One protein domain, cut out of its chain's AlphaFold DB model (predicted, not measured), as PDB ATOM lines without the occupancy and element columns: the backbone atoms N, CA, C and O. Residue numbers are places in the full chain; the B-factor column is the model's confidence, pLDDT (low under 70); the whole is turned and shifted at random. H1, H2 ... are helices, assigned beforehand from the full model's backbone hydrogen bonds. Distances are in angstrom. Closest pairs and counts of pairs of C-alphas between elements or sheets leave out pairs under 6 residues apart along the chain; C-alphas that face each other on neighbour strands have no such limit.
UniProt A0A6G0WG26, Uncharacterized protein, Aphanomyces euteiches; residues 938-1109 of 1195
ATOM      1  N   ASP A 938       5.646 -85.168  41.402       72.00
ATOM      2  CA  ASP A 938       4.620 -84.136  41.609       72.00
ATOM      3  C   ASP A 938       3.521 -84.200  40.537       72.00
ATOM      4  O   ASP A 938       2.333 -84.215  40.869       72.00
ATOM      5  N   ASP A 939       3.903 -84.390  39.269       75.69
ATOM      6  CA  ASP A 939       2.985 -84.672  38.160       75.69
ATOM      7  C   ASP A 939       2.136 -85.935  38.450       75.69
ATOM      8  O   ASP A 939       0.934 -85.965  38.166       75.69
ATOM      9  N   LYS A 940       2.712 -86.975  39.082       76.56
ATOM     10  CA  LYS A 940       1.971 -88.174  39.522       76.56
ATOM     11  C   LYS A 940       1.046 -87.881  40.709       76.56
ATOM     12  O   LYS A 940      -0.091 -88.357  40.700       76.56
ATOM     13  N   LEU A 941       1.483 -87.109  41.704       77.38
ATOM     14  CA  LEU A 941       0.680 -86.749  42.880       77.38
ATOM     15  C   LEU A 941      -0.563 -85.937  42.496       77.38
ATOM     16  O   LEU A 941      -1.645 -86.216  43.017       77.38
ATOM     17  N   ALA A 942      -0.453 -85.037  41.516       77.69
ATOM     18  CA  ALA A 942      -1.593 -84.305  40.964       77.69
ATOM     19  C   ALA A 942      -2.693 -85.244  40.417       77.69
ATOM     20  O   ALA A 942      -3.887 -84.961  40.556       77.69
ATOM     21  N   THR A 943      -2.342 -86.422  39.874       79.25
ATOM     22  CA  THR A 943      -3.347 -87.404  39.401       79.25
ATOM     23  C   THR A 943      -4.208 -87.993  40.528       79.25
ATOM     24  O   THR A 943      -5.346 -88.408  40.288       79.25
ATOM     25  N   LEU A 944      -3.726 -87.964  41.780       81.38
ATOM     26  CA  LEU A 944      -4.460 -88.437  42.960       81.38
ATOM     27  C   LEU A 944      -5.613 -87.495  43.361       81.38
ATOM     28  O   LEU A 944      -6.436 -87.851  44.211       81.38
ATOM     29  N   ALA A 945      -5.734 -86.318  42.731       75.44
ATOM     30  CA  ALA A 945      -6.811 -85.357  42.969       75.44
ATOM     31  C   ALA A 945      -8.227 -85.938  42.767       75.44
ATOM     32  O   ALA A 945      -9.183 -85.424  43.353       75.44
ATOM     33  N   ASN A 946      -8.371 -87.036  42.016       80.00
ATOM     34  CA  ASN A 946      -9.647 -87.729  41.809       80.00
ATOM     35  C   ASN A 946     -10.071 -88.653  42.969       80.00
ATOM     36  O   ASN A 946     -11.232 -89.056  43.027       80.00
ATOM     37  N   ILE A 947      -9.180 -88.978  43.915       83.50
ATOM     38  CA  ILE A 947      -9.526 -89.845  45.052       83.50
ATOM     39  C   ILE A 947     -10.423 -89.077  46.037       83.50
ATOM     40  O   ILE A 947     -10.145 -87.928  46.402       83.50
ATOM     41  N   SER A 948     -11.525 -89.709  46.446       85.75
ATOM     42  CA  SER A 948     -12.555 -89.141  47.329       85.75
ATOM     43  C   SER A 948     -12.534 -89.698  48.755       85.75
ATOM     44  O   SER A 948     -12.929 -88.985  49.675       85.75
ATOM     45  N   ASP A 949     -12.054 -90.926  48.967       86.19
ATOM     46  CA  ASP A 949     -11.866 -91.463  50.318       86.19
ATOM     47  C   ASP A 949     -10.588 -90.881  50.967       86.19
ATOM     48  O   ASP A 949      -9.511 -90.966  50.366       86.19
ATOM     49  N   PRO A 950     -10.656 -90.307  52.186       83.75
ATOM     50  CA  PRO A 950      -9.490 -89.714  52.845       83.75
ATOM     51  C   PRO A 950      -8.375 -90.709  53.189       83.75
ATOM     52  O   PRO A 950      -7.222 -90.300  53.321       83.75
ATOM     53  N   THR A 951      -8.701 -91.989  53.370       82.38
ATOM     54  CA  THR A 951      -7.744 -93.033  53.761       82.38
ATOM     55  C   THR A 951      -6.981 -93.518  52.538       82.38
ATOM     56  O   THR A 951      -5.753 -93.493  52.549       82.38
ATOM     57  N   ALA A 952      -7.701 -93.843  51.460       84.19
ATOM     58  CA  ALA A 952      -7.121 -94.193  50.167       84.19
ATOM     59  C   ALA A 952      -6.311 -93.034  49.565       84.19
ATOM     60  O   ALA A 952      -5.262 -93.270  48.975       84.19
ATOM     61  N   TYR A 953      -6.741 -91.776  49.746       85.00
ATOM     62  CA  TYR A 953      -5.948 -90.624  49.303       85.00
ATOM     63  C   TYR A 953      -4.628 -90.518  50.076       85.00
ATOM     64  O   TYR A 953      -3.576 -90.391  49.457       85.00
ATOM     65  N   LYS A 954      -4.652 -90.616  51.416       83.81
ATOM     66  CA  LYS A 954      -3.423 -90.584  52.228       83.81
ATOM     67  C   LYS A 954      -2.478 -91.726  51.889       83.81
ATOM     68  O   LYS A 954      -1.280 -91.497  51.764       83.81
ATOM     69  N   SER A 955      -2.998 -92.943  51.759       83.81
ATOM     70  CA  SER A 955      -2.149 -94.102  51.516       83.81
ATOM     71  C   SER A 955      -1.571 -94.072  50.097       83.81
ATOM     72  O   SER A 955      -0.376 -94.306  49.941       83.81
ATOM     73  N   ALA A 956      -2.342 -93.659  49.084       84.12
ATOM     74  CA  ALA A 956      -1.816 -93.440  47.736       84.12
ATOM     75  C   ALA A 956      -0.807 -92.284  47.657       84.12
ATOM     76  O   ALA A 956       0.174 -92.383  46.924       84.12
ATOM     77  N   TYR A 957      -1.000 -91.216  48.436       84.75
ATOM     78  CA  TYR A 957      -0.053 -90.105  48.541       84.75
ATOM     79  C   TYR A 957       1.292 -90.565  49.124       84.75
ATOM     80  O   TYR A 957       2.326 -90.389  48.481       84.75
ATOM     81  N   PHE A 958       1.294 -91.216  50.295       83.69
ATOM     82  CA  PHE A 958       2.540 -91.692  50.910       83.69
ATOM     83  C   PHE A 958       3.189 -92.835  50.122       83.69
ATOM     84  O   PHE A 958       4.392 -92.780  49.909       83.69
ATOM     85  N   GLY A 959       2.419 -93.797  49.602       81.75
ATOM     86  CA  GLY A 959       2.951 -94.877  48.760       81.75
ATOM     87  C   GLY A 959       3.481 -94.401  47.404       81.75
ATOM     88  O   GLY A 959       4.392 -95.010  46.855       81.75
ATOM     89  N   THR A 960       2.980 -93.284  46.866       80.69
ATOM     90  CA  THR A 960       3.615 -92.637  45.706       80.69
ATOM     91  C   THR A 960       4.946 -92.002  46.120       80.69
ATOM     92  O   THR A 960       5.967 -92.266  45.488       80.69
ATOM     93  N   ARG A 961       4.960 -91.202  47.196       82.56
ATOM     94  CA  ARG A 961       6.155 -90.464  47.646       82.56
ATOM     95  C   ARG A 961       7.295 -91.392  48.078       82.56
ATOM     96  O   ARG A 961       8.396 -91.227  47.571       82.56
ATOM     97  N   GLU A 962       7.005 -92.419  48.877       81.62
ATOM     98  CA  GLU A 962       7.956 -93.452  49.323       81.62
ATOM     99  C   GLU A 962       8.751 -94.058  48.156       81.62
ATOM    100  O   GLU A 962       9.980 -94.118  48.200       81.62
ATOM    101  N   ILE A 963       8.073 -94.487  47.088       77.25
ATOM    102  CA  ILE A 963       8.758 -95.153  45.975       77.25
ATOM    103  C   ILE A 963       9.532 -94.141  45.135       77.25
ATOM    104  O   ILE A 963      10.641 -94.450  44.716       77.25
ATOM    105  N   PHE A 964       9.022 -92.922  44.927       78.38
ATOM    106  CA  PHE A 964       9.820 -91.876  44.279       78.38
ATOM    107  C   PHE A 964      11.073 -91.513  45.093       78.38
ATOM    108  O   PHE A 964      12.122 -91.295  44.493       78.38
ATOM    109  N   SER A 965      11.023 -91.545  46.428       78.44
ATOM    110  CA  SER A 965      12.212 -91.387  47.275       78.44
ATOM    111  C   SER A 965      13.187 -92.566  47.126       78.44
ATOM    112  O   SER A 965      14.370 -92.342  46.881       78.44
ATOM    113  N   ARG A 966      12.704 -93.817  47.107       76.88
ATOM    114  CA  ARG A 966      13.540 -94.993  46.777       76.88
ATOM    115  C   ARG A 966      14.107 -94.957  45.347       76.88
ATOM    116  O   ARG A 966      15.192 -95.483  45.099       76.88
ATOM    117  N   GLN A 967      13.415 -94.330  44.392       78.69
ATOM    118  CA  GLN A 967      13.941 -94.088  43.040       78.69
ATOM    119  C   GLN A 967      15.038 -93.018  43.047       78.69
ATOM    120  O   GLN A 967      16.024 -93.175  42.335       78.69
ATOM    121  N   MET A 968      14.918 -91.970  43.870       79.00
ATOM    122  CA  MET A 968      15.990 -90.986  44.077       79.00
ATOM    123  C   MET A 968      17.240 -91.635  44.685       79.00
ATOM    124  O   MET A 968      18.337 -91.418  44.175       79.00
ATOM    125  N   GLU A 969      17.089 -92.491  45.701       78.69
ATOM    126  CA  GLU A 969      18.191 -93.292  46.265       78.69
ATOM    127  C   GLU A 969      18.864 -94.160  45.191       78.69
ATOM    128  O   GLU A 969      20.091 -94.161  45.053       78.69
ATOM    129  N   CYS A 970      18.067 -94.865  44.379       82.12
ATOM    130  CA  CYS A 970      18.585 -95.714  43.310       82.12
ATOM    131  C   CYS A 970      19.270 -94.904  42.192       82.12
ATOM    132  O   CYS A 970      20.328 -95.306  41.712       82.12
ATOM    133  N   ALA A 971      18.735 -93.734  41.829       82.00
ATOM    134  CA  ALA A 971      19.325 -92.827  40.846       82.00
ATOM    135  C   ALA A 971      20.663 -92.236  41.317       82.00
ATOM    136  O   ALA A 971      21.626 -92.220  40.553       82.00
ATOM    137  N   VAL A 972      20.756 -91.807  42.582       81.31
ATOM    138  CA  VAL A 972      21.999 -91.292  43.188       81.31
ATOM    139  C   VAL A 972      23.054 -92.392  43.304       81.31
ATOM    140  O   VAL A 972      24.228 -92.160  43.027       81.31
ATOM    141  N   ARG A 973      22.648 -93.619  43.647       82.94
ATOM    142  CA  ARG A 973      23.553 -94.774  43.627       82.94
ATOM    143  C   ARG A 973      24.009 -95.117  42.207       82.94
ATOM    144  O   ARG A 973      25.157 -95.502  42.013       82.94
ATOM    145  N   GLY A 974      23.124 -94.975  41.223       83.88
ATOM    146  CA  GLY A 974      23.428 -95.192  39.815       83.88
ATOM    147  C   GLY A 974      24.410 -94.168  39.257       83.88
ATOM    148  O   GLY A 974      25.355 -94.558  38.574       83.88
ATOM    149  N   SER A 975      24.245 -92.876  39.570       84.38
ATOM    150  CA  SER A 975      25.151 -91.834  39.068       84.38
ATOM    151  C   SER A 975      26.571 -92.062  39.585       84.38
ATOM    152  O   SER A 975      27.495 -92.107  38.781       84.38
ATOM    153  N   GLN A 976      26.720 -92.367  40.879       85.69
ATOM    154  CA  GLN A 976      27.987 -92.752  41.525       85.69
ATOM    155  C   GLN A 976      28.649 -94.022  40.954       85.69
ATOM    156  O   GLN A 976      29.825 -94.259  41.219       85.69
ATOM    157  N   VAL A 977      27.910 -94.867  40.225       85.88
ATOM    158  CA  VAL A 977      28.447 -96.077  39.574       85.88
ATOM    159  C   VAL A 977      28.784 -95.829  38.103       85.88
ATOM    160  O   VAL A 977      29.697 -96.467  37.586       85.88
ATOM    161  N   VAL A 978      28.063 -94.934  37.421       85.25
ATOM    162  CA  VAL A 978      28.277 -94.640  35.995       85.25
ATOM    163  C   VAL A 978      29.336 -93.556  35.775       85.25
ATOM    164  O   VAL A 978      30.078 -93.657  34.799       85.25
ATOM    165  N   THR A 979      29.454 -92.568  36.672       83.62
ATOM    166  CA  THR A 979      30.512 -91.547  36.601       83.62
ATOM    167  C   THR A 979      31.712 -91.843  37.494       83.62
ATOM    168  O   THR A 979      31.631 -92.573  38.478       83.62
ATOM    169  N   ASN A 980      32.842 -91.225  37.147       68.88
ATOM    170  CA  ASN A 980      34.048 -91.164  37.975       68.88
ATOM    171  C   ASN A 980      34.219 -89.782  38.648       68.88
ATOM    172  O   ASN A 980      35.226 -89.551  39.320       68.88
ATOM    173  N   ALA A 981      33.279 -88.851  38.447       68.31
ATOM    174  CA  ALA A 981      33.345 -87.485  38.959       68.31
ATOM    175  C   ALA A 981      32.955 -87.391  40.450       68.31
ATOM    176  O   ALA A 981      31.975 -87.982  40.903       68.31
ATOM    177  N   THR A 982      33.718 -86.618  41.229       66.19
ATOM    178  CA  THR A 982      33.547 -86.488  42.693       66.19
ATOM    179  C   THR A 982      32.331 -85.665  43.127       66.19
ATOM    180  O   THR A 982      31.964 -85.691  44.297       66.19
ATOM    181  N   ASP A 983      31.728 -84.926  42.201       66.88
ATOM    182  CA  ASP A 983      30.487 -84.156  42.350       66.88
ATOM    183  C   ASP A 983      29.247 -84.909  41.821       66.88
ATOM    184  O   ASP A 983      28.127 -84.405  41.914       66.88
ATOM    185  N   ALA A 984      29.446 -86.117  41.276       70.94
ATOM    186  CA  ALA A 984      28.451 -86.906  40.554       70.94
ATOM    187  C   ALA A 984      27.765 -86.159  39.386       70.94
ATOM    188  O   ALA A 984      26.629 -86.491  39.033       70.94
ATOM    189  N   ALA A 985      28.440 -85.173  38.782       84.56
ATOM    190  CA  ALA A 985      27.990 -84.540  37.549       84.56
ATOM    191  C   ALA A 985      28.122 -85.517  36.369       84.56
ATOM    192  O   ALA A 985      29.153 -86.162  36.189       84.56
ATOM    193  N   LEU A 986      27.064 -85.636  35.568       83.00
ATOM    194  CA  LEU A 986      26.972 -86.598  34.471       83.00
ATOM    195  C   LEU A 986      27.160 -85.893  33.131       83.00
ATOM    196  O   LEU A 986      26.350 -85.043  32.763       83.00
ATOM    197  N   THR A 987      28.161 -86.293  32.351       89.38
ATOM    198  CA  THR A 987      28.203 -85.957  30.919       89.38
ATOM    199  C   THR A 987      26.995 -86.543  30.179       89.38
ATOM    200  O   THR A 987      26.297 -87.433  30.676       89.38
ATOM    201  N   ARG A 988      26.752 -86.069  28.952       87.88
ATOM    202  CA  ARG A 988      25.687 -86.559  28.065       87.88
ATOM    203  C   ARG A 988      25.639 -88.089  27.995       87.88
ATOM    204  O   ARG A 988      24.586 -88.685  28.220       87.88
ATOM    205  N   GLU A 989      26.763 -88.724  27.685       89.44
ATOM    206  CA  GLU A 989      26.874 -90.174  27.557       89.44
ATOM    207  C   GLU A 989      26.627 -90.876  28.906       89.44
ATOM    208  O   GLU A 989      25.858 -91.840  28.955       89.44
ATOM    209  N   GLU A 990      27.188 -90.367  30.011       90.31
ATOM    210  CA  GLU A 990      26.969 -90.902  31.367       90.31
ATOM    211  C   GLU A 990      25.506 -90.779  31.820       90.31
ATOM    212  O   GLU A 990      24.993 -91.683  32.472       90.31
ATOM    213  N   PHE A 991      24.783 -89.727  31.430       86.38
ATOM    214  CA  PHE A 991      23.354 -89.570  31.724       86.38
ATOM    215  C   PHE A 991      22.476 -90.596  30.981       86.38
ATOM    216  O   PHE A 991      21.500 -91.118  31.534       86.38
ATOM    217  N   TYR A 992      22.818 -90.944  29.738       84.81
ATOM    218  CA  TYR A 992      22.184 -92.072  29.044       84.81
ATOM    219  C   TYR A 992      22.623 -93.424  29.626       84.81
ATOM    220  O   TYR A 992      21.827 -94.369  29.653       84.81
ATOM    221  N   GLY A 993      23.851 -93.505  30.146       86.94
ATOM    222  CA  GLY A 993      24.351 -94.634  30.927       86.94
ATOM    223  C   GLY A 993      23.556 -94.858  32.208       86.94
ATOM    224  O   GLY A 993      23.146 -95.982  32.480       86.94
ATOM    225  N   LEU A 994      23.259 -93.786  32.946       84.62
ATOM    226  CA  LEU A 994      22.434 -93.814  34.148       84.62
ATOM    227  C   LEU A 994      21.027 -94.335  33.847       84.62
ATOM    228  O   LEU A 994      20.556 -95.215  34.559       84.62
ATOM    229  N   GLN A 995      20.377 -93.866  32.778       81.88
ATOM    230  CA  GLN A 995      19.063 -94.385  32.372       81.88
ATOM    231  C   GLN A 995      19.107 -95.908  32.134       81.88
ATOM    232  O   GLN A 995      18.267 -96.635  32.661       81.88
ATOM    233  N   ALA A 996      20.114 -96.417  31.416       82.69
ATOM    234  CA  ALA A 996      20.279 -97.859  31.202       82.69
ATOM    235  C   ALA A 996      20.659 -98.627  32.485       82.69
ATOM    236  O   ALA A 996      20.206 -99.754  32.692       82.69
ATOM    237  N   TRP A 997      21.446 -98.017  33.373       84.88
ATOM    238  CA  TRP A 997      21.784 -98.581  34.677       84.88
ATOM    239  C   TRP A 997      20.549 -98.689  35.575       84.88
ATOM    240  O   TRP A 997      20.340 -99.732  36.191       84.88
ATOM    241  N   MET A 998      19.698 -97.660  35.611       79.38
ATOM    242  CA  MET A 998      18.460 -97.658  36.390       79.38
ATOM    243  C   MET A 998      17.476 -98.711  35.872       79.38
ATOM    244  O   MET A 998      16.969 -99.491  36.672       79.38
ATOM    245  N   LEU A 999      17.303 -98.836  34.552       75.38
ATOM    246  CA  LEU A 999      16.495 -99.904  33.940       75.38
ATOM    247  C   LEU A 999      16.998-101.322  34.286       75.38
ATOM    248  O   LEU A 999      16.215-102.264  34.314       75.38
ATOM    249  N   LYS A1000      18.298-101.500  34.565       74.81
ATOM    250  CA  LYS A1000      18.873-102.799  34.964       74.81
ATOM    251  C   LYS A1000      18.836-103.051  36.479       74.81
ATOM    252  O   LYS A1000      18.733-104.206  36.882       74.81
ATOM    253  N   ASN A1001      18.959-102.012  37.313       76.88
ATOM    254  CA  ASN A1001      19.229-102.152  38.754       76.88
ATOM    255  C   ASN A1001      18.136-101.573  39.675       76.88
ATOM    256  O   ASN A1001      18.115-101.907  40.856       76.88
ATOM    257  N   CYS A1002      17.228-100.732  39.167       74.81
ATOM    258  CA  CYS A1002      16.148-100.119  39.950       74.81
ATOM    259  C   CYS A1002      14.788-100.811  39.771       74.81
ATOM    260  O   CYS A1002      13.834-100.421  40.437       74.81
ATOM    261  N   ASN A1003      14.670-101.854  38.939       60.50
ATOM    262  CA  ASN A1003      13.399-102.560  38.703       60.50
ATOM    263  C   ASN A1003      12.776-103.197  39.971       60.50
ATOM    264  O   ASN A1003      11.561-103.371  40.022       60.50
ATOM    265  N   ASP A1004      13.561-103.457  41.027       55.75
ATOM    266  CA  ASP A1004      13.064-103.890  42.350       55.75
ATOM    267  C   ASP A1004      12.496-102.733  43.214       55.75
ATOM    268  O   ASP A1004      11.989-102.933  44.326       55.75
ATOM    269  N   VAL A1005      12.534-101.493  42.719       64.69
ATOM    270  CA  VAL A1005      11.940-100.305  43.353       64.69
ATOM    271  C   VAL A1005      10.455-100.190  42.973       64.69
ATOM    272  O   VAL A1005       9.981 -99.208  42.401       64.69
ATOM    273  N   GLY A1006       9.713-101.251  43.298       63.66
ATOM    274  CA  GLY A1006       8.249-101.276  43.330       63.66
ATOM    275  C   GLY A1006       7.691-100.877  44.703       63.66
ATOM    276  O   GLY A1006       8.425-100.398  45.567       63.66
ATOM    277  N   ALA A1007       6.392-101.121  44.915       65.69
ATOM    278  CA  ALA A1007       5.721-100.941  46.207       65.69
ATOM    279  C   ALA A1007       6.483-101.608  47.357       65.69
ATOM    280  O   ALA A1007       6.865-102.776  47.222       65.69
ATOM    281  N   ASP A1008       6.649-100.921  48.494       69.69
ATOM    282  CA  ASP A1008       7.111-101.622  49.687       69.69
ATOM    283  C   ASP A1008       6.010-102.577  50.181       69.69
ATOM    284  O   ASP A1008       4.855-102.207  50.402       69.69
ATOM    285  N   GLN A1009       6.380-103.851  50.292       70.62
ATOM    286  CA  GLN A1009       5.531-104.942  50.777       70.62
ATOM    287  C   GLN A1009       6.006-105.451  52.145       70.62
ATOM    288  O   GLN A1009       5.396-106.349  52.743       70.62
ATOM    289  N   THR A1010       7.127-104.920  52.636       73.44
ATOM    290  CA  THR A1010       7.598-105.174  53.985       73.44
ATOM    291  C   THR A1010       6.646-104.505  54.969       73.44
ATOM    292  O   THR A1010       6.115-103.426  54.741       73.44
ATOM    293  N   ALA A1011       6.414-105.172  56.096       79.50
ATOM    294  CA  ALA A1011       5.794-104.533  57.250       79.50
ATOM    295  C   ALA A1011       6.901-104.044  58.191       79.50
ATOM    296  O   ALA A1011       6.897-104.370  59.380       79.50
ATOM    297  N   TYR A1012       7.909-103.378  57.623       86.69
ATOM    298  CA  TYR A1012       8.980-102.770  58.397       86.69
ATOM    299  C   TYR A1012       8.411-101.639  59.271       86.69
ATOM    300  O   TYR A1012       7.263-101.219  59.109       86.69
ATOM    301  N   GLY A1013       9.132-101.283  60.333       84.81
ATOM    302  CA  GLY A1013       8.632-100.373  61.364       84.81
ATOM    303  C   GLY A1013       7.436-100.856  62.203       84.81
ATOM    304  O   GLY A1013       7.112-100.210  63.200       84.81
ATOM    305  N   LEU A1014       6.781-101.981  61.875       90.00
ATOM    306  CA  LEU A1014       5.773-102.569  62.761       90.00
ATOM    307  C   LEU A1014       6.431-103.281  63.955       90.00
ATOM    308  O   LEU A1014       7.349-104.087  63.772       90.00
ATOM    309  N   PRO A1015       5.920-103.078  65.183       90.19
ATOM    310  CA  PRO A1015       6.406-103.794  66.352       90.19
ATOM    311  C   PRO A1015       6.095-105.288  66.259       90.19
ATOM    312  O   PRO A1015       4.978-105.704  65.952       90.19
ATOM    313  N   ASN A1016       7.068-106.125  66.609       86.50
ATOM    314  CA  ASN A1016       6.807-107.549  66.801       86.50
ATOM    315  C   ASN A1016       5.928-107.793  68.052       86.50
ATOM    316  O   ASN A1016       5.784-106.937  68.928       86.50
ATOM    317  N   SER A1017       5.355-108.994  68.164       82.81
ATOM    318  CA  SER A1017       4.462-109.357  69.275       82.81
ATOM    319  C   SER A1017       5.108-109.280  70.664       82.81
ATOM    320  O   SER A1017       4.391-109.096  71.646       82.81
ATOM    321  N   THR A1018       6.437-109.395  70.756       84.44
ATOM    322  CA  THR A1018       7.191-109.239  72.008       84.44
ATOM    323  C   THR A1018       7.274-107.768  72.418       84.44
ATOM    324  O   THR A1018       7.007-107.451  73.572       84.44
ATOM    325  N   ALA A1019       7.552-106.859  71.474       84.81
ATOM    326  CA  ALA A1019       7.583-105.411  71.714       84.81
ATOM    327  C   ALA A1019       6.212-104.850  72.143       84.81
ATOM    328  O   ALA A1019       6.144-103.923  72.945       84.81
ATOM    329  N   LEU A1020       5.113-105.449  71.672       87.50
ATOM    330  CA  LEU A1020       3.761-105.104  72.125       87.50
ATOM    331  C   LEU A1020       3.418-105.638  73.527       87.50
ATOM    332  O   LEU A1020       2.439-105.178  74.111       87.50
ATOM    333  N   ASN A1021       4.181-106.595  74.068       86.44
ATOM    334  CA  ASN A1021       3.993-107.196  75.397       86.44
ATOM    335  C   ASN A1021       2.530-107.610  75.703       86.44
ATOM    336  O   ASN A1021       2.003-107.370  76.789       86.44
ATOM    337  N   GLY A1022       1.834-108.169  74.706       82.94
ATOM    338  CA  GLY A1022       0.418-108.558  74.796       82.94
ATOM    339  C   GLY A1022      -0.606-107.414  74.690       82.94
ATOM    340  O   GLY A1022      -1.801-107.682  74.577       82.94
ATOM    341  N   ASN A1023      -0.178-106.149  74.679       88.88
ATOM    342  CA  ASN A1023      -1.042-104.987  74.485       88.88
ATOM    343  C   ASN A1023      -1.168-104.646  72.989       88.88
ATOM    344  O   ASN A1023      -0.420-103.833  72.448       88.88
ATOM    345  N   PHE A1024      -2.144-105.255  72.314       90.00
ATOM    346  CA  PHE A1024      -2.393-105.062  70.878       90.00
ATOM    347  C   PHE A1024      -3.326-103.878  70.547       90.00
ATOM    348  O   PHE A1024      -3.955-103.866  69.488       90.00
ATOM    349  N   THR A1025      -3.454-102.889  71.439       90.12
ATOM    350  CA  THR A1025      -4.247-101.680  71.156       90.12
ATOM    351  C   THR A1025      -3.623-100.845  70.038       90.12
ATOM    352  O   THR A1025      -2.401-100.761  69.915       90.12
ATOM    353  N   LEU A1026      -4.472-100.180  69.247       89.88
ATOM    354  CA  LEU A1026      -4.037 -99.272  68.181       89.88
ATOM    355  C   LEU A1026      -3.071 -98.191  68.695       89.88
ATOM    356  O   LEU A1026      -2.077 -97.910  68.039       89.88
ATOM    357  N   GLU A1027      -3.330 -97.645  69.883       89.94
ATOM    358  CA  GLU A1027      -2.492 -96.640  70.549       89.94
ATOM    359  C   GLU A1027      -1.087 -97.173  70.883       89.94
ATOM    360  O   GLU A1027      -0.093 -96.527  70.551       89.94
ATOM    361  N   ASN A1028      -0.972 -98.381  71.450       91.00
ATOM    362  CA  ASN A1028       0.335 -98.990  71.723       91.00
ATOM    363  C   ASN A1028       1.085 -99.334  70.424       91.00
ATOM    364  O   ASN A1028       2.284 -99.090  70.319       91.00
ATOM    365  N   ILE A1029       0.378 -99.839  69.407       92.00
ATOM    366  CA  ILE A1029       0.958-100.109  68.084       92.00
ATOM    367  C   ILE A1029       1.492 -98.809  67.459       92.00
ATOM    368  O   ILE A1029       2.638 -98.776  67.021       92.00
ATOM    369  N   GLN A1030       0.709 -97.725  67.467       91.69
ATOM    370  CA  GLN A1030       1.130 -96.406  66.979       91.69
ATOM    371  C   GLN A1030       2.324 -95.845  67.766       91.69
ATOM    372  O   GLN A1030       3.249 -95.312  67.155       91.69
ATOM    373  N   SER A1031       2.333 -95.989  69.096       92.31
ATOM    374  CA  SER A1031       3.439 -95.550  69.953       92.31
ATOM    375  C   SER A1031       4.753 -96.250  69.590       92.31
ATOM    376  O   SER A1031       5.765 -95.580  69.389       92.31
ATOM    377  N   GLN A1032       4.734 -97.573  69.407       92.12
ATOM    378  CA  GLN A1032       5.930 -98.320  69.005       92.12
ATOM    379  C   GLN A1032       6.394 -97.969  67.581       92.12
ATOM    380  O   GLN A1032       7.592 -97.824  67.365       92.12
ATOM    381  N   ILE A1033       5.475 -97.744  66.632       93.00
ATOM    382  CA  ILE A1033       5.813 -97.283  65.268       93.00
ATOM    383  C   ILE A1033       6.575 -95.941  65.311       93.00
ATOM    384  O   ILE A1033       7.520 -95.746  64.550       93.00
ATOM    385  N   VAL A1034       6.222 -95.029  66.229       92.56
ATOM    386  CA  VAL A1034       6.963 -93.768  66.437       92.56
ATOM    387  C   VAL A1034       8.360 -94.014  67.025       92.56
ATOM    388  O   VAL A1034       9.308 -93.347  66.617       92.56
ATOM    389  N   VAL A1035       8.518 -94.984  67.933       91.94
ATOM    390  CA  VAL A1035       9.833 -95.372  68.484       91.94
ATOM    391  C   VAL A1035      10.732 -95.980  67.403       91.94
ATOM    392  O   VAL A1035      11.901 -95.604  67.305       91.94
ATOM    393  N   SER A1036      10.202 -96.864  66.555       92.31
ATOM    394  CA  SER A1036      10.944 -97.433  65.424       92.31
ATOM    395  C   SER A1036      11.362 -96.340  64.431       92.31
ATOM    396  O   SER A1036      12.549 -96.214  64.143       92.31
ATOM    397  N   LYS A1037      10.444 -95.437  64.045       93.06
ATOM    398  CA  LYS A1037      10.747 -94.270  63.194       93.06
ATOM    399  C   LYS A1037      11.872 -93.397  63.756       93.06
ATOM    400  O   LYS A1037      12.773 -93.001  63.022       93.06
ATOM    401  N   ALA A1038      11.826 -93.089  65.053       92.31
ATOM    402  CA  ALA A1038      12.853 -92.289  65.719       92.31
ATOM    403  C   ALA A1038      14.209 -93.015  65.799       92.31
ATOM    404  O   ALA A1038      15.250 -92.368  65.721       92.31
ATOM    405  N   THR A1039      14.196 -94.346  65.916       93.19
ATOM    406  CA  THR A1039      15.409 -95.176  65.901       93.19
ATOM    407  C   THR A1039      16.062 -95.151  64.520       93.19
ATOM    408  O   THR A1039      17.256 -94.888  64.422       93.19
ATOM    409  N   ASP A1040      15.285 -95.353  63.455       91.38
ATOM    410  CA  ASP A1040      15.814 -95.412  62.090       91.38
ATOM    411  C   ASP A1040      16.308 -94.042  61.610       91.38
ATOM    412  O   ASP A1040      17.417 -93.946  61.089       91.38
ATOM    413  N   LEU A1041      15.562 -92.962  61.881       89.88
ATOM    414  CA  LEU A1041      16.029 -91.590  61.630       89.88
ATOM    415  C   LEU A1041      17.300 -91.247  62.426       89.88
ATOM    416  O   LEU A1041      18.137 -90.499  61.932       89.88
ATOM    417  N   GLY A1042      17.473 -91.811  63.626       89.69
ATOM    418  CA  GLY A1042      18.689 -91.659  64.431       89.69
ATOM    419  C   GLY A1042      19.926 -92.369  63.863       89.69
ATOM    420  O   GLY A1042      21.039 -92.058  64.282       89.69
ATOM    421  N   ASN A1043      19.747 -93.290  62.908       89.62
ATOM    422  CA  ASN A1043      20.833 -93.986  62.211       89.62
ATOM    423  C   ASN A1043      21.235 -93.309  60.883       89.62
ATOM    424  O   ASN A1043      22.249 -93.686  60.296       89.62
ATOM    425  N   VAL A1044      20.462 -92.330  60.396       85.94
ATOM    426  CA  VAL A1044      20.755 -91.595  59.153       85.94
ATOM    427  C   VAL A1044      21.719 -90.439  59.428       85.94
ATOM    428  O   VAL A1044      21.620 -89.744  60.440       85.94
ATOM    429  N   ALA A1045      22.669 -90.209  58.518       83.56
ATOM    430  CA  ALA A1045      23.593 -89.084  58.620       83.56
ATOM    431  C   ALA A1045      22.849 -87.743  58.474       83.56
ATOM    432  O   ALA A1045      21.967 -87.601  57.634       83.56
ATOM    433  N   ALA A1046      23.223 -86.723  59.253       76.94
ATOM    434  CA  ALA A1046      22.476 -85.457  59.327       76.94
ATOM    435  C   ALA A1046      22.414 -84.644  58.011       76.94
ATOM    436  O   ALA A1046      21.619 -83.714  57.900       76.94
ATOM    437  N   ASN A1047      23.249 -84.980  57.024       75.19
ATOM    438  CA  ASN A1047      23.233 -84.436  55.663       75.19
ATOM    439  C   ASN A1047      22.459 -85.313  54.654       75.19
ATOM    440  O   ASN A1047      22.129 -84.838  53.568       75.19
ATOM    441  N   ASP A1048      22.148 -86.565  54.996       75.94
ATOM    442  CA  ASP A1048      21.454 -87.526  54.134       75.94
ATOM    443  C   ASP A1048      19.931 -87.365  54.239       75.94
ATOM    444  O   ASP A1048      19.172 -88.154  54.807       75.94
ATOM    445  N   THR A1049      19.487 -86.240  53.694       78.38
ATOM    446  CA  THR A1049      18.087 -85.818  53.702       78.38
ATOM    447  C   THR A1049      17.191 -86.667  52.792       78.38
ATOM    448  O   THR A1049      15.970 -86.639  52.961       78.38
ATOM    449  N   ILE A1050      17.765 -87.454  51.870       72.50
ATOM    450  CA  ILE A1050      17.019 -88.360  50.985       72.50
ATOM    451  C   ILE A1050      16.552 -89.578  51.782       72.50
ATOM    452  O   ILE A1050      15.342 -89.751  51.928       72.50
ATOM    453  N   HIS A1051      17.464 -90.348  52.391       78.69
ATOM    454  CA  HIS A1051      17.076 -91.511  53.200       78.69
ATOM    455  C   HIS A1051      16.183 -91.106  54.387       78.69
ATOM    456  O   HIS A1051      15.215 -91.799  54.707       78.69
ATOM    457  N   ALA A1052      16.424 -89.939  55.000       81.69
ATOM    458  CA  ALA A1052      15.541 -89.395  56.035       81.69
ATOM    459  C   ALA A1052      14.111 -89.104  55.522       81.69
ATOM    460  O   ALA A1052      13.142 -89.304  56.259       81.69
ATOM    461  N   THR A1053      13.960 -88.671  54.263       79.75
ATOM    462  CA  THR A1053      12.647 -88.471  53.620       79.75
ATOM    463  C   THR A1053      11.966 -89.809  53.327       79.75
ATOM    464  O   THR A1053      10.793 -89.975  53.660       79.75
ATOM    465  N   THR A1054      12.695 -90.789  52.780       82.19
ATOM    466  CA  THR A1054      12.175 -92.143  52.521       82.19
ATOM    467  C   THR A1054      11.637 -92.786  53.799       82.19
ATOM    468  O   THR A1054      10.532 -93.326  53.804       82.19
ATOM    469  N   ILE A1055      12.372 -92.663  54.912       85.56
ATOM    470  CA  ILE A1055      11.938 -93.144  56.230       85.56
ATOM    471  C   ILE A1055      10.715 -92.363  56.731       85.56
ATOM    472  O   ILE A1055       9.783 -92.973  57.257       85.56
ATOM    473  N   ASP A1056      10.657 -91.034  56.565       86.19
ATOM    474  CA  ASP A1056       9.459 -90.271  56.942       86.19
ATOM    475  C   ASP A1056       8.211 -90.835  56.245       86.19
ATOM    476  O   ASP A1056       7.219 -91.137  56.918       86.19
ATOM    477  N   ASP A1057       8.304 -91.053  54.934       85.62
ATOM    478  CA  ASP A1057       7.195 -91.440  54.064       85.62
ATOM    479  C   ASP A1057       6.779 -92.904  54.202       85.62
ATOM    480  O   ASP A1057       5.579 -93.166  54.326       85.62
ATOM    481  N   HIS A1058       7.738 -93.827  54.316       88.06
ATOM    482  CA  HIS A1058       7.493 -95.225  54.677       88.06
ATOM    483  C   HIS A1058       6.668 -95.323  55.963       88.06
ATOM    484  O   HIS A1058       5.573 -95.890  55.992       88.06
ATOM    485  N   TYR A1059       7.128 -94.679  57.040       90.81
ATOM    486  CA  TYR A1059       6.427 -94.725  58.320       90.81
ATOM    487  C   TYR A1059       5.060 -94.018  58.288       90.81
ATOM    488  O   TYR A1059       4.138 -94.425  59.003       90.81
ATOM    489  N   ASN A1060       4.891 -92.989  57.448       88.81
ATOM    490  CA  ASN A1060       3.600 -92.326  57.239       88.81
ATOM    491  C   ASN A1060       2.613 -93.230  56.460       88.81
ATOM    492  O   ASN A1060       1.419 -93.264  56.792       88.81
ATOM    493  N   LEU A1061       3.091 -94.021  55.488       89.00
ATOM    494  CA  LEU A1061       2.306 -95.065  54.817       89.00
ATOM    495  C   LEU A1061       1.928 -96.184  55.796       89.00
ATOM    496  O   LEU A1061       0.743 -96.497  55.924       89.00
ATOM    497  N   VAL A1062       2.900 -96.743  56.525       90.94
ATOM    498  CA  VAL A1062       2.693 -97.814  57.515       90.94
ATOM    499  C   VAL A1062       1.644 -97.399  58.548       90.94
ATOM    500  O   VAL A1062       0.675 -98.129  58.761       90.94
ATOM    501  N   GLN A1063       1.752 -96.201  59.135       90.69
ATOM    502  CA  GLN A1063       0.757 -95.706  60.094       90.69
ATOM    503  C   GLN A1063      -0.632 -95.531  59.450       90.69
ATOM    504  O   GLN A1063      -1.645 -95.883  60.061       90.69
ATOM    505  N   THR A1064      -0.704 -95.045  58.206       90.00
ATOM    506  CA  THR A1064      -1.974 -94.923  57.468       90.00
ATOM    507  C   THR A1064      -2.612 -96.295  57.221       90.00
ATOM    508  O   THR A1064      -3.798 -96.479  57.497       90.00
ATOM    509  N   CYS A1065      -1.831 -97.284  56.782       90.69
ATOM    510  CA  CYS A1065      -2.316 -98.635  56.509       90.69
ATOM    511  C   CYS A1065      -2.649 -99.439  57.774       90.69
ATOM    512  O   CYS A1065      -3.591-100.234  57.748       90.69
ATOM    513  N   VAL A1066      -1.965 -99.200  58.900       92.25
ATOM    514  CA  VAL A1066      -2.370 -99.698  60.227       92.25
ATOM    515  C   VAL A1066      -3.748 -99.157  60.596       92.25
ATOM    516  O   VAL A1066      -4.640 -99.945  60.903       92.25
ATOM    517  N   ASN A1067      -3.954 -97.842  60.487       90.00
ATOM    518  CA  ASN A1067      -5.235 -97.205  60.807       90.00
ATOM    519  C   ASN A1067      -6.380 -97.704  59.906       90.00
ATOM    520  O   ASN A1067      -7.489 -97.907  60.392       90.00
ATOM    521  N   ALA A1068      -6.106 -97.946  58.620       88.69
ATOM    522  CA  ALA A1068      -7.064 -98.512  57.667       88.69
ATOM    523  C   ALA A1068      -7.405 -99.990  57.947       88.69
ATOM    524  O   ALA A1068      -8.536-100.426  57.739       88.69
ATOM    525  N   SER A1069      -6.421-100.771  58.408       90.81
ATOM    526  CA  SER A1069      -6.541-102.225  58.596       90.81
ATOM    527  C   SER A1069      -7.081-102.637  59.971       90.81
ATOM    528  O   SER A1069      -7.521-103.782  60.142       90.81
ATOM    529  N   TYR A1070      -7.013-101.740  60.960       90.31
ATOM    530  CA  TYR A1070      -7.411-102.008  62.340       90.31
ATOM    531  C   TYR A1070      -8.944-102.151  62.472       90.31
ATOM    532  O   TYR A1070      -9.683-101.368  61.872       90.31
ATOM    533  N   PRO A1071      -9.468-103.119  63.256       84.25
ATOM    534  CA  PRO A1071     -10.911-103.308  63.406       84.25
ATOM    535  C   PRO A1071     -11.620-102.077  63.991       84.25
ATOM    536  O   PRO A1071     -11.421-101.719  65.152       84.25
ATOM    537  N   SER A1072     -12.499-101.460  63.203       72.31
ATOM    538  CA  SER A1072     -13.368-100.360  63.626       72.31
ATOM    539  C   SER A1072     -14.814-100.835  63.848       72.31
ATOM    540  O   SER A1072     -15.233-101.883  63.355       72.31
ATOM    541  N   GLY A1073     -15.587-100.078  64.633       53.97
ATOM    542  CA  GLY A1073     -17.058-100.127  64.621       53.97
ATOM    543  C   GLY A1073     -17.768-101.416  65.072       53.97
ATOM    544  O   GLY A1073     -18.983-101.484  64.915       53.97
ATOM    545  N   GLY A1074     -17.074-102.415  65.631       50.47
ATOM    546  CA  GLY A1074     -17.700-103.647  66.147       50.47
ATOM    547  C   GLY A1074     -17.065-104.969  65.702       50.47
ATOM    548  O   GLY A1074     -17.575-106.029  66.061       50.47
ATOM    549  N   GLY A1075     -15.958-104.937  64.952       57.56
ATOM    550  CA  GLY A1075     -15.110-106.122  64.783       57.56
ATOM    551  C   GLY A1075     -14.526-106.612  66.117       57.56
ATOM    552  O   GLY A1075     -14.418-105.850  67.078       57.56
ATOM    553  N   THR A1076     -14.128-107.885  66.184       61.91
ATOM    554  CA  THR A1076     -13.426-108.437  67.355       61.91
ATOM    555  C   THR A1076     -12.135-107.663  67.616       61.91
ATOM    556  O   THR A1076     -11.315-107.499  66.711       61.91
ATOM    557  N   ALA A1077     -11.952-107.201  68.855       72.50
ATOM    558  CA  ALA A1077     -10.707-106.579  69.284       72.50
ATOM    559  C   ALA A1077      -9.534-107.561  69.130       72.50
ATOM    560  O   ALA A1077      -9.694-108.762  69.340       72.50
ATOM    561  N   ILE A1078      -8.357-107.039  68.788       85.56
ATOM    562  CA  ILE A1078      -7.129-107.831  68.670       85.56
ATOM    563  C   ILE A1078      -6.707-108.245  70.084       85.56
ATOM    564  O   ILE A1078      -6.372-107.387  70.900       85.56
ATOM    565  N   GLN A1079      -6.781-109.541  70.397       84.12
ATOM    566  CA  GLN A1079      -6.492-110.070  71.741       84.12
ATOM    567  C   GLN A1079      -5.435-111.181  71.745       84.12
ATOM    568  O   GLN A1079      -4.938-111.546  72.809       84.12
ATOM    569  N   SER A1080      -5.046-111.695  70.577       87.62
ATOM    570  CA  SER A1080      -3.988-112.692  70.427       87.62
ATOM    571  C   SER A1080      -2.910-112.271  69.424       87.62
ATOM    572  O   SER A1080      -3.114-111.432  68.544       87.62
ATOM    573  N   THR A1081      -1.758-112.934  69.510       87.19
ATOM    574  CA  THR A1081      -0.684-112.845  68.510       87.19
ATOM    575  C   THR A1081      -1.144-113.275  67.114       87.19
ATOM    576  O   THR A1081      -0.655-112.737  66.123       87.19
ATOM    577  N   THR A1082      -2.115-114.190  67.020       89.38
ATOM    578  CA  THR A1082      -2.743-114.618  65.760       89.38
ATOM    579  C   THR A1082      -3.568-113.495  65.133       89.38
ATOM    580  O   THR A1082      -3.447-113.242  63.934       89.38
ATOM    581  N   ASP A1083      -4.355-112.773  65.936       89.31
ATOM    582  CA  ASP A1083      -5.122-111.608  65.472       89.31
ATOM    583  C   ASP A1083      -4.182-110.490  65.001       89.31
ATOM    584  O   ASP A1083      -4.432-109.843  63.982       89.31
ATOM    585  N   TYR A1084      -3.064-110.291  65.710       90.75
ATOM    586  CA  TYR A1084      -2.045-109.324  65.312       90.75
ATOM    587  C   TYR A1084      -1.348-109.728  64.004       90.75
ATOM    588  O   TYR A1084      -1.201-108.897  63.111       90.75
ATOM    589  N   ALA A1085      -1.003-111.005  63.813       90.12
ATOM    590  CA  ALA A1085      -0.472-111.494  62.537       90.12
ATOM    591  C   ALA A1085      -1.474-111.306  61.376       90.12
ATOM    592  O   ALA A1085      -1.080-110.959  60.259       90.12
ATOM    593  N   ALA A1086      -2.776-111.461  61.638       90.44
ATOM    594  CA  ALA A1086      -3.824-111.154  60.666       90.44
ATOM    595  C   ALA A1086      -3.933-109.645  60.362       90.44
ATOM    596  O   ALA A1086      -4.171-109.284  59.209       90.44
ATOM    597  N   LEU A1087      -3.712-108.759  61.346       90.81
ATOM    598  CA  LEU A1087      -3.567-107.316  61.107       90.81
ATOM    599  C   LEU A1087      -2.342-107.020  60.231       90.81
ATOM    600  O   LEU A1087      -2.490-106.341  59.222       90.81
ATOM    601  N   VAL A1088      -1.163-107.557  60.562       90.62
ATOM    602  CA  VAL A1088       0.081-107.344  59.793       90.62
ATOM    603  C   VAL A1088      -0.105-107.721  58.319       90.62
ATOM    604  O   VAL A1088       0.299-106.972  57.433       90.62
ATOM    605  N   ASN A1089      -0.782-108.837  58.030       90.12
ATOM    606  CA  ASN A1089      -1.064-109.245  56.650       90.12
ATOM    607  C   ASN A1089      -2.036-108.294  55.921       90.12
ATOM    608  O   ASN A1089      -1.869-108.069  54.723       90.12
ATOM    609  N   LYS A1090      -3.005-107.684  56.622       90.38
ATOM    610  CA  LYS A1090      -3.847-106.614  56.053       90.38
ATOM    611  C   LYS A1090      -3.054-105.333  55.795       90.38
ATOM    612  O   LYS A1090      -3.247-104.724  54.749       90.38
ATOM    613  N   VAL A1091      -2.138-104.958  56.693       90.50
ATOM    614  CA  VAL A1091      -1.270-103.780  56.516       90.50
ATOM    615  C   VAL A1091      -0.399-103.941  55.270       90.50
ATOM    616  O   VAL A1091      -0.404-103.048  54.432       90.50
ATOM    617  N   LYS A1092       0.234-105.106  55.072       88.19
ATOM    618  CA  LYS A1092       0.979-105.414  53.835       88.19
ATOM    619  C   LYS A1092       0.106-105.319  52.584       88.19
ATOM    620  O   LYS A1092       0.500-104.690  51.609       88.19
ATOM    621  N   ALA A1093      -1.094-105.907  52.616       87.12
ATOM    622  CA  ALA A1093      -2.034-105.819  51.499       87.12
ATOM    623  C   ALA A1093      -2.448-104.365  51.207       87.12
ATOM    624  O   ALA A1093      -2.542-103.983  50.045       87.12
ATOM    625  N   CYS A1094      -2.633-103.543  52.244       88.00
ATOM    626  CA  CYS A1094      -2.885-102.113  52.107       88.00
ATOM    627  C   CYS A1094      -1.694-101.378  51.482       88.00
ATOM    628  O   CYS A1094      -1.913-100.607  50.554       88.00
ATOM    629  N   MET A1095      -0.453-101.622  51.919       85.25
ATOM    630  CA  MET A1095       0.737-100.960  51.356       85.25
ATOM    631  C   MET A1095       0.873-101.265  49.855       85.25
ATOM    632  O   MET A1095       0.925-100.342  49.046       85.25
ATOM    633  N   VAL A1096       0.748-102.542  49.472       79.81
ATOM    634  CA  VAL A1096       0.735-102.987  48.064       79.81
ATOM    635  C   VAL A1096      -0.389-102.336  47.245       79.81
ATOM    636  O   VAL A1096      -0.155-101.924  46.115       79.81
ATOM    637  N   GLN A1097      -1.609-102.237  47.787       79.56
ATOM    638  CA  GLN A1097      -2.773-101.677  47.077       79.56
ATOM    639  C   GLN A1097      -2.809-100.145  47.042       79.56
ATOM    640  O   GLN A1097      -3.486 -99.565  46.196       79.56
ATOM    641  N   SER A1098      -2.127 -99.489  47.980       76.19
ATOM    642  CA  SER A1098      -2.064 -98.029  48.063       76.19
ATOM    643  C   SER A1098      -1.224 -97.448  46.937       76.19
ATOM    644  O   SER A1098      -1.523 -96.380  46.414       76.19
ATOM    645  N   VAL A1099      -0.190 -98.180  46.540       66.56
ATOM    646  CA  VAL A1099       0.661 -97.829  45.416       66.56
ATOM    647  C   VAL A1099      -0.125 -98.022  44.116       66.56
ATOM    648  O   VAL A1099      -0.502 -99.153  43.793       66.56
ATOM    649  N   PRO A1100      -0.358 -96.966  43.310       59.59
ATOM    650  CA  PRO A1100      -0.837 -97.175  41.953       59.59
ATOM    651  C   PRO A1100       0.235 -97.978  41.207       59.59
ATOM    652  O   PRO A1100       1.373 -97.521  41.116       59.59
ATOM    653  N   MET A1101      -0.113 -99.154  40.662       48.38
ATOM    654  CA  MET A1101       0.825-100.111  40.029       48.38
ATOM    655  C   MET A1101       1.413 -99.633  38.679       48.38
ATOM    656  O   MET A1101       1.616-100.408  37.753       48.38
ATOM    657  N   THR A1102       1.655 -98.329  38.560       45.12
ATOM    658  CA  THR A1102       2.282 -97.618  37.446       45.12
ATOM    659  C   THR A1102       3.217 -96.529  37.986       45.12
ATOM    660  O   THR A1102       3.031 -95.339  37.715       45.12
ATOM    661  N   LEU A1103       4.253 -96.917  38.735       39.88
ATOM    662  CA  LEU A1103       5.535 -96.249  38.513       39.88
ATOM    663  C   LEU A1103       6.137 -96.864  37.246       39.88
ATOM    664  O   LEU A1103       6.377 -98.073  37.237       39.88
ATOM    665  N   PRO A1104       6.378 -96.081  36.185       39.28
ATOM    666  CA  PRO A1104       7.135 -96.549  35.041       39.28
ATOM    667  C   PRO A1104       8.625 -96.525  35.402       39.28
ATOM    668  O   PRO A1104       9.360 -95.627  35.000       39.28
ATOM    669  N   VAL A1105       9.057 -97.504  36.203       37.62
ATOM    670  CA  VAL A1105      10.490 -97.781  36.411       37.62
ATOM    671  C   VAL A1105      11.122 -98.192  35.079       37.62
ATOM    672  O   VAL A1105      12.215 -97.754  34.735       37.62
ATOM    673  N   GLU A1106      10.342 -98.909  34.268       35.47
ATOM    674  CA  GLU A1106      10.495 -98.953  32.822       35.47
ATOM    675  C   GLU A1106       9.444 -98.035  32.175       35.47
ATOM    676  O   GLU A1106       8.242 -98.292  32.274       35.47
ATOM    677  N   VAL A1107       9.871 -97.013  31.424       30.38
ATOM    678  CA  VAL A1107       9.020 -96.397  30.383       30.38
ATOM    679  C   VAL A1107       9.096 -97.267  29.120       30.38
ATOM    680  O   VAL A1107       9.455 -96.815  28.037       30.38
ATOM    681  N   LEU A1108       8.739 -98.545  29.262       34.44
ATOM    682  CA  LEU A1108       8.364 -99.411  28.144       34.44
ATOM    683  C   LEU A1108       6.843 -99.374  27.981       34.44
ATOM    684  O   LEU A1108       6.145-100.379  28.091       34.44
ATOM    685  N   LEU A1109       6.340 -98.172  27.684       37.31
ATOM    686  CA  LEU A1109       5.037 -98.008  27.045       37.31
ATOM    687  C   LEU A1109       5.013 -98.899  25.799       37.31
ATOM    688  O   LEU A1109       5.955 -98.860  24.999       37.31
TER     689      LEU A1109
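What this domain is: This is residues 938 to 1109 of the 1195 residues of an uncharacterized protein of Aphanomyces euteiches (UniProt A0A6G0WG26). H1, H2, H5 and H4 form a side-by-side slab; H6 crosses one face and H3 packs on H2's end. The printed part has 172 residues and six named helices: all helix. Only just compact, close to loose, it spans 60 by 37 by 23 A; the radius of gyration of the C-alphas is 18.6 A.

How they stand to each other: H1, residues 938 to 946, and H2, 950 to 978, form a hairpin, as do H4, 1026 to 1041, and H5, 1049 to 1069. H2 touches H3, 988 to 1001, H6, 1081 to 1098, and, at a shallow tilt of 29 degrees, H5, C-alphas 958 and 1061 closest, 5.2 A. H3 to H6 have every O i to N i+4 pair within hydrogen-bond range, H2 24 of 25, H1 1 of 5 but 4 of 6 at i+3.

Where its parts are: H2 measures 41.6 A; C-alpha 938 is at (4.620, -84.136, 41.609), C-alpha 1098 at (-2.064, -98.029, 48.063).

The domain as a whole: Links H3 to H4 and H5 to H6 are long; residues 1099 to 1109 are under pLDDT 70.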